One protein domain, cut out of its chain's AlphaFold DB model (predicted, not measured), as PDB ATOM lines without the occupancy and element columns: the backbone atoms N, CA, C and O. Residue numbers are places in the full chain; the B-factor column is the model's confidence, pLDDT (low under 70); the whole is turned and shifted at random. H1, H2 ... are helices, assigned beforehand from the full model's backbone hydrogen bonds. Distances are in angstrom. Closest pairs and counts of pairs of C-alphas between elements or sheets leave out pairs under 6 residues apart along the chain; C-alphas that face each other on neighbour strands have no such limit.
ATOM      1  N   ARG A  38     -26.162  12.279 -21.547       63.84
ATOM      2  CA  ARG A  38     -26.207  13.086 -22.770       63.84
ATOM      3  C   ARG A  38     -25.452  14.395 -22.538       63.84
ATOM      4  O   ARG A  38     -25.825  15.173 -21.665       63.84
ATOM      5  N   CYS A  39     -24.399  14.649 -23.314       60.78
ATOM      6  CA  CYS A  39     -23.680  15.919 -23.252       60.78
ATOM      7  C   CYS A  39     -24.651  17.066 -23.604       60.78
ATOM      8  O   CYS A  39     -25.157  17.074 -24.729       60.78
ATOM      9  N   PRO A  40     -24.898  18.045 -22.712       67.31
ATOM     10  CA  PRO A  40     -25.929  19.069 -22.915       67.31
ATOM     11  C   PRO A  40     -25.675  19.945 -24.146       67.31
ATOM     12  O   PRO A  40     -26.611  20.486 -24.723       67.31
ATOM     13  N   TYR A  41     -24.419  20.046 -24.586       64.12
ATOM     14  CA  TYR A  41     -24.052  20.774 -25.798       64.12
ATOM     15  C   TYR A  41     -24.347  19.982 -27.084       64.12
ATOM     16  O   TYR A  41     -24.736  20.551 -28.100       64.12
ATOM     17  N   HIS A  42     -24.186  18.657 -27.051       70.06
ATOM     18  CA  HIS A  42     -24.289  17.817 -28.247       70.06
ATOM     19  C   HIS A  42     -25.640  17.112 -28.377       70.06
ATOM     20  O   HIS A  42     -26.012  16.748 -29.488       70.06
ATOM     21  N   ASP A  43     -26.398  16.955 -27.289       70.94
ATOM     22  CA  ASP A  43     -27.712  16.306 -27.315       70.94
ATOM     23  C   ASP A  43     -28.685  16.957 -28.312       70.94
ATOM     24  O   ASP A  43     -29.275  16.231 -29.115       70.94
ATOM     25  N   PRO A  44     -28.800  18.300 -28.379       71.88
ATOM     26  CA  PRO A  44     -29.667  18.932 -29.371       71.88
ATOM     27  C   PRO A  44     -29.184  18.675 -30.804       71.88
ATOM     28  O   PRO A  44     -29.987  18.423 -31.696       71.88
ATOM     29  N   LEU A  45     -27.866  18.689 -31.029       69.56
ATOM     30  CA  LEU A  45     -27.264  18.569 -32.359       69.56
ATOM     31  C   LEU A  45     -27.295  17.143 -32.920       69.56
ATOM     32  O   LEU A  45     -27.358  16.966 -34.140       69.56
ATOM     33  N   LEU A  46     -27.230  16.145 -32.037       67.62
ATOM     34  CA  LEU A  46     -27.300  14.721 -32.370       67.62
ATOM     35  C   LEU A  46     -28.739  14.247 -32.606       67.62
ATOM     36  O   LEU A  46     -28.947  13.240 -33.274       67.62
ATOM     37  N   ARG A  47     -29.725  14.973 -32.069       70.50
ATOM     38  CA  ARG A  47     -31.160  14.699 -32.240       70.50
ATOM     39  C   ARG A  47     -31.779  15.413 -33.434       70.50
ATOM     40  O   ARG A  47     -32.926  15.126 -33.767       70.50
ATOM     41  N   LEU A  48     -31.041  16.326 -34.067       70.62
ATOM     42  CA  LEU A  48     -31.476  16.943 -35.313       70.62
ATOM     43  C   LEU A  48     -31.688  15.843 -36.361       70.62
ATOM     44  O   LEU A  48     -30.749  15.076 -36.611       70.62
ATOM     45  N   PRO A  49     -32.882  15.762 -36.972       64.94
ATOM     46  CA  PRO A  49     -33.127  14.809 -38.037       64.94
ATOM     47  C   PRO A  49     -32.101  15.047 -39.142       64.94
ATOM     48  O   PRO A  49     -31.857  16.185 -39.557       64.94
ATOM     49  N   LEU A  50     -31.453  13.968 -39.580       67.00
ATOM     50  CA  LEU A  50     -30.697  14.035 -40.818       67.00
ATOM     51  C   LEU A  50     -31.706  14.290 -41.944       67.00
ATOM     52  O   LEU A  50     -32.783  13.693 -41.918       67.00
ATOM     53  N   PRO A  51     -31.387  15.155 -42.917       70.25
ATOM     54  CA  PRO A  51     -32.222  15.284 -44.099       70.25
ATOM     55  C   PRO A  51     -32.367  13.903 -44.754       70.25
ATOM     56  O   PRO A  51     -31.361  13.245 -45.026       70.25
ATOM     57  N   ASP A  52     -33.612  13.474 -44.989       64.12
ATOM     58  CA  ASP A  52     -33.987  12.107 -45.406       64.12
ATOM     59  C   ASP A  52     -33.267  11.602 -46.672       64.12
ATOM     60  O   ASP A  52     -33.197  10.403 -46.920       64.12
ATOM     61  N   ASN A  53     -32.676  12.503 -47.459       64.00
ATOM     62  CA  ASN A  53     -32.043  12.206 -48.745       64.00
ATOM     63  C   ASN A  53     -30.512  12.223 -48.719       64.00
ATOM     64  O   ASN A  53     -29.887  12.415 -49.761       64.00
ATOM     65  N   GLN A  54     -29.882  12.066 -47.556       66.44
ATOM     66  CA  GLN A  54     -28.426  12.036 -47.472       66.44
ATOM     67  C   GLN A  54     -27.876  10.612 -47.305       66.44
ATOM     68  O   GLN A  54     -27.914  10.069 -46.195       66.44
ATOM     69  N   PRO A  55     -27.292  10.012 -48.363       66.50
ATOM     70  CA  PRO A  55     -26.669   8.701 -48.259       66.50
ATOM     71  C   PRO A  55     -25.521   8.764 -47.247       66.50
ATOM     72  O   PRO A  55     -24.677   9.665 -47.292       66.50
ATOM     73  N   ARG A  56     -25.473   7.819 -46.303       67.50
ATOM     74  CA  ARG A  56     -24.368   7.741 -45.329       67.50
ATOM     75  C   ARG A  56     -23.026   7.475 -46.011       67.50
ATOM     76  O   ARG A  56     -22.029   8.033 -45.571       67.50
ATOM     77  N   ASP A  57     -23.059   6.765 -47.133       72.44
ATOM     78  CA  ASP A  57     -21.880   6.336 -47.890       72.44
ATOM     79  C   ASP A  57     -21.640   7.179 -49.155       72.44
ATOM     80  O   ASP A  57     -20.942   6.751 -50.070       72.44
ATOM     81  N   ALA A  58     -22.224   8.383 -49.222       78.88
ATOM     82  CA  ALA A  58     -21.993   9.306 -50.330       78.88
ATOM     83  C   ALA A  58     -20.524   9.741 -50.384       78.88
ATOM     84  O   ALA A  58     -19.929  10.130 -49.373       78.88
ATOM     85  N   THR A  59     -19.964   9.751 -51.588       86.50
ATOM     86  CA  THR A  59     -18.664  10.355 -51.869       86.50
ATOM     87  C   THR A  59     -18.681  11.857 -51.567       86.50
ATOM     88  O   THR A  59     -19.732  12.502 -51.526       86.50
ATOM     89  N   VAL A  60     -17.491  12.452 -51.409       85.75
ATOM     90  CA  VAL A  60     -17.326  13.912 -51.247       85.75
ATOM     91  C   VAL A  60     -18.098  14.675 -52.322       85.75
ATOM     92  O   VAL A  60     -18.785  15.642 -52.011       85.75
ATOM     93  N   MET A  61     -17.995  14.229 -53.577       88.50
ATOM     94  CA  MET A  61     -18.600  14.911 -54.717       88.50
ATOM     95  C   MET A  61     -20.124  14.804 -54.699       88.50
ATOM     96  O   MET A  61     -20.812  15.805 -54.867       88.50
ATOM     97  N   GLU A  62     -20.661  13.614 -54.430       87.06
ATOM     98  CA  GLU A  62     -22.107  13.429 -54.285       87.06
ATOM     99  C   GLU A  62     -22.660  14.302 -53.160       87.06
ATOM    100  O   GLU A  62     -23.709  14.925 -53.313       87.06
ATOM    101  N   ARG A  63     -21.927  14.424 -52.050       84.00
ATOM    102  CA  ARG A  63     -22.369  15.254 -50.931       84.00
ATOM    103  C   ARG A  63     -22.238  16.743 -51.204       84.00
ATOM    104  O   ARG A  63     -23.128  17.495 -50.831       84.00
ATOM    105  N   PHE A  64     -21.197  17.164 -51.915       87.44
ATOM    106  CA  PHE A  64     -21.046  18.541 -52.377       87.44
ATOM    107  C   PHE A  64     -22.245  18.988 -53.226       87.44
ATOM    108  O   PHE A  64     -22.757  20.086 -53.034       87.44
ATOM    109  N   LEU A  65     -22.731  18.130 -54.128       88.75
ATOM    110  CA  LEU A  65     -23.876  18.443 -54.992       88.75
ATOM    111  C   LEU A  65     -25.213  18.508 -54.236       88.75
ATOM    112  O   LEU A  65     -26.115  19.221 -54.668       88.75
ATOM    113  N   LEU A  66     -25.345  17.770 -53.130       86.00
ATOM    114  CA  LEU A  66     -26.555  17.741 -52.298       86.00
ATOM    115  C   LEU A  66     -26.592  18.849 -51.238       86.00
ATOM    116  O   LEU A  66     -27.664  19.190 -50.739       86.00
ATOM    117  N   GLU A  67     -25.434  19.378 -50.856       83.75
ATOM    118  CA  GLU A  67     -25.307  20.400 -49.825       83.75
ATOM    119  C   GLU A  67     -25.553  21.811 -50.368       83.75
ATOM    120  O   GLU A  67     -25.256  22.140 -51.518       83.75
ATOM    121  N   GLY A  68     -26.077  22.680 -49.502       87.06
ATOM    122  CA  GLY A  68     -26.287  24.081 -49.852       87.06
ATOM    123  C   GLY A  68     -24.962  24.821 -50.105       87.06
ATOM    124  O   GLY A  68     -23.929  24.440 -49.543       87.06
ATOM    125  N   PRO A  69     -24.974  25.940 -50.858       86.69
ATOM    126  CA  PRO A  69     -23.760  26.703 -51.180       86.69
ATOM    127  C   PRO A  69     -22.925  27.106 -49.955       86.69
ATOM    128  O   PRO A  69     -21.703  27.172 -50.024       86.69
ATOM    129  N   ALA A  70     -23.579  27.337 -48.813       86.00
ATOM    130  CA  ALA A  70     -22.915  27.694 -47.560       86.00
ATOM    131  C   ALA A  70     -22.122  26.537 -46.918       86.00
ATOM    132  O   ALA A  70     -21.223  26.783 -46.120       86.00
ATOM    133  N   VAL A  71     -22.458  25.284 -47.235       82.31
ATOM    134  CA  VAL A  71     -21.863  24.082 -46.626       82.31
ATOM    135  C   VAL A  71     -20.848  23.432 -47.567       82.31
ATOM    136  O   VAL A  71     -19.905  22.796 -47.110       82.31
ATOM    137  N   GLN A  72     -20.974  23.654 -48.876       87.81
ATOM    138  CA  GLN A  72     -20.092  23.128 -49.920       87.81
ATOM    139  C   GLN A  72     -18.599  23.380 -49.676       87.81
ATOM    140  O   GLN A  72     -17.790  22.467 -49.829       87.81
ATOM    141  N   SER A  73     -18.221  24.583 -49.229       87.50
ATOM    142  CA  SER A  73     -16.822  24.908 -48.904       87.50
ATOM    143  C   SER A  73     -16.280  24.128 -47.703       87.50
ATOM    144  O   SER A  73     -15.073  24.081 -47.487       87.50
ATOM    145  N   ALA A  74     -17.172  23.546 -46.903       84.88
ATOM    146  CA  ALA A  74     -16.840  22.764 -45.731       84.88
ATOM    147  C   ALA A  74     -16.857  21.254 -45.995       84.88
ATOM    148  O   ALA A  74     -16.530  20.534 -45.061       84.88
ATOM    149  N   VAL A  75     -17.194  20.751 -47.195       89.00
ATOM    150  CA  VAL A  75     -17.238  19.306 -47.514       89.00
ATOM    151  C   VAL A  75     -15.885  18.822 -48.045       89.00
ATOM    152  O   VAL A  75     -15.494  19.133 -49.165       89.00
ATOM    153  N   PHE A  76     -15.168  18.024 -47.255       88.31
ATOM    154  CA  PHE A  76     -13.895  17.412 -47.648       88.31
ATOM    155  C   PHE A  76     -13.639  16.113 -46.875       88.31
ATOM    156  O   PHE A  76     -14.273  15.852 -45.853       88.31
ATOM    157  N   ASN A  77     -12.686  15.303 -47.345       89.00
ATOM    158  CA  ASN A  77     -12.228  14.116 -46.623       89.00
ATOM    159  C   ASN A  77     -11.268  14.503 -45.503       89.00
ATOM    160  O   ASN A  77     -10.235  15.135 -45.736       89.00
ATOM    161  N   ARG A  78     -11.578  14.070 -44.288       85.31
ATOM    162  CA  ARG A  78     -10.683  14.199 -43.148       85.31
ATOM    163  C   ARG A  78      -9.474  13.272 -43.308       85.31
ATOM    164  O   ARG A  78      -9.659  12.079 -43.557       85.31
ATOM    165  N   PRO A  79      -8.241  13.771 -43.120       84.00
ATOM    166  CA  PRO A  79      -7.036  12.962 -43.303       84.00
ATOM    167  C   PRO A  79      -6.846  11.910 -42.204       84.00
ATOM    168  O   PRO A  79      -6.124  10.942 -42.410       84.00
ATOM    169  N   ASP A  80      -7.467  12.092 -41.036       84.88
ATOM    170  CA  ASP A  80      -7.255  11.228 -39.875       84.88
ATOM    171  C   ASP A  80      -8.055   9.918 -39.924       84.88
ATOM    172  O   ASP A  80      -7.584   8.898 -39.427       84.88
ATOM    173  N   ASN A  81      -9.249   9.930 -40.519       81.19
ATOM    174  CA  ASN A  81     -10.166   8.787 -40.503       81.19
ATOM    175  C   ASN A  81     -10.859   8.515 -41.846       81.19
ATOM    176  O   ASN A  81     -11.666   7.592 -41.933       81.19
ATOM    177  N   GLY A  82     -10.580   9.317 -42.881       82.94
ATOM    178  CA  GLY A  82     -11.194   9.183 -44.202       82.94
ATOM    179  C   GLY A  82     -12.686   9.527 -44.249       82.94
ATOM    180  O   GLY A  82     -13.306   9.360 -45.296       82.94
ATOM    181  N   LEU A  83     -13.274  10.007 -43.149       83.88
ATOM    182  CA  LEU A  83     -14.674  10.422 -43.100       83.88
ATOM    183  C   LEU A  83     -14.835  11.845 -43.638       83.88
ATOM    184  O   LEU A  83     -13.911  12.656 -43.595       83.88
ATOM    185  N   LEU A  84     -16.043  12.187 -44.080       85.25
ATOM    186  CA  LEU A  84     -16.361  13.564 -44.443       85.25
ATOM    187  C   LEU A  84     -16.264  14.497 -43.226       85.25
ATOM    188  O   LEU A  84     -16.609  14.144 -42.098       85.25
ATOM    189  N   SER A  85     -15.825  15.723 -43.463       83.56
ATOM    190  CA  SER A  85     -15.770  16.826 -42.494       83.56
ATOM    191  C   SER A  85     -17.120  17.154 -41.848       83.56
ATOM    192  O   SER A  85     -17.167  17.594 -40.702       83.56
ATOM    193  N   ILE A  86     -18.215  16.901 -42.563       77.31
ATOM    194  CA  ILE A  86     -19.596  17.100 -42.099       77.31
ATOM    195  C   ILE A  86     -20.182  15.869 -41.393       77.31
ATOM    196  O   ILE A  86     -21.313  15.910 -40.905       77.31
ATOM    197  N   SER A  87     -19.423  14.773 -41.297       76.56
ATOM    198  CA  SER A  87     -19.828  13.592 -40.540       76.56
ATOM    199  C   SER A  87     -19.912  13.925 -39.051       76.56
ATOM    200  O   SER A  87     -18.907  14.179 -38.383       76.56
ATOM    201  N   LYS A  88     -21.130  13.893 -38.505       71.56
ATOM    202  CA  LYS A  88     -21.378  14.069 -37.072       71.56
ATOM    203  C   LYS A  88     -21.053  12.763 -36.340       71.56
ATOM    204  O   LYS A  88     -21.766  11.778 -36.487       71.56
ATOM    205  N   GLY A  89     -19.983  12.765 -35.548       63.78
ATOM    206  CA  GLY A  89     -19.512  11.601 -34.786       63.78
ATOM    207  C   GLY A  89     -18.947  11.993 -33.423       63.78
ATOM    208  O   GLY A  89     -17.798  11.686 -33.118       63.78
ATOM    209  N   CYS A  90     -19.716  12.740 -32.622       62.66
ATOM    210  CA  CYS A  90     -19.291  13.100 -31.266       62.66
ATOM    211  C   CYS A  90     -19.256  11.841 -30.397       62.66
ATOM    212  O   CYS A  90     -20.300  11.260 -30.113       62.66
ATOM    213  N   THR A  91     -18.082  11.480 -29.886       61.28
ATOM    214  CA  THR A  91     -17.898  10.447 -28.845       61.28
ATOM    215  C   THR A  91     -18.152  11.009 -27.449       61.28
ATOM    216  O   THR A  91     -17.589  10.590 -26.445       61.28
ATOM    217  N   CYS A  92     -18.996  12.029 -27.366       57.06
ATOM    218  CA  CYS A  92     -19.252  12.791 -26.152       57.06
ATOM    219  C   CYS A  92     -20.074  11.975 -25.135       57.06
ATOM    220  O   CYS A  92     -20.220  12.388 -23.991       57.06
ATOM    221  N   LEU A  93     -20.542  10.793 -25.553       53.66
ATOM    222  CA  LEU A  93     -21.091   9.735 -24.711       53.66
ATOM    223  C   LEU A  93     -19.997   8.888 -24.021       53.66
ATOM    224  O   LEU A  93     -20.282   8.284 -22.996       53.66
ATOM    225  N   ASP A  94     -18.754   8.895 -24.521       50.16
ATOM    226  CA  ASP A  94     -17.645   8.035 -24.062       50.16
ATOM    227  C   ASP A  94     -16.623   8.765 -23.167       50.16
ATOM    228  O   ASP A  94     -15.685   8.164 -22.648       50.16
ATOM    229  N   LYS A  95     -16.762  10.086 -22.985       48.59
ATOM    230  CA  LYS A  95     -15.776  10.938 -22.289       48.59
ATOM    231  C   LYS A  95     -16.299  11.549 -20.989       48.59
ATOM    232  O   LYS A  95     -16.130  12.745 -20.767       48.59
ATOM    233  N   VAL A  96     -16.900  10.746 -20.114       49.94
ATOM    234  CA  VAL A  96     -17.223  11.189 -18.738       49.94
ATOM    235  C   VAL A  96     -16.245  10.643 -17.689       49.94
ATOM    236  O   VAL A  96     -16.348  10.985 -16.521       49.94
ATOM    237  N   GLU A  97     -15.207   9.895 -18.075       49.78
ATOM    238  CA  GLU A  97     -14.229   9.391 -17.090       49.78
ATOM    239  C   GLU A  97     -13.004  10.277 -16.837       49.78
ATOM    240  O   GLU A  97     -12.175   9.941 -15.995       49.78
ATOM    241  N   LYS A  98     -12.848  11.434 -17.489       43.91
ATOM    242  CA  LYS A  98     -11.707  12.317 -17.183       43.91
ATOM    243  C   LYS A  98     -12.097  13.783 -17.163       43.91
ATOM    244  O   LYS A  98     -11.757  14.525 -18.079       43.91
TER     245      LYS A  98
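What this domain is: This is residues 38 to 98 of the 103 residues of an uncharacterized protein of Phialophora americana (UniProt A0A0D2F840). This model has little regular structure: a loose, open U of mostly loop, with the short helices H2 and H3 at its closed end and H1 in one arm, near the open end. Residues 73 to 98 fold back from H3 as the other arm. The 61 printed residues hold three named helices, H1, H2 and H3 in chain order, with only 15 residues, and no named strand; the class is all helix. The radius of gyration of the C-alphas is 13.5 A, and the spans are 39 by 26 by 20 A, only just elongated.

Where its parts are: H2, residues 60 to 66, measures 10.0 A and begins at C-alpha 60 (-17.326, 13.912, -51.247). H3 is residues 69 to 72, 5.3 A, ending at C-alpha 72 (-20.092, 23.128, -49.920). H1 is residues 43 to 46, also 5.3 A.

How they stand to each other: H2 and H3 are close but not clearly touching; their closest C-alphas, of Phe 64 and Gln 72, are 5.3 A apart. H1 is apart from both. Every O i to N i+4 pair of H2 is within hydrogen-bond range; H1 and H3 are too short for such a pair.

The domain as a whole: The C-alphas of Leu 65 and Lys 98, the two farthest apart, are 40.2 A apart. The printed part has no cut. The link from H1 to H2 is long, and its residues 47 to 52 stand free. Mean pLDDT of the printed part is 74.0; residues 89 to 98 are among those under 70.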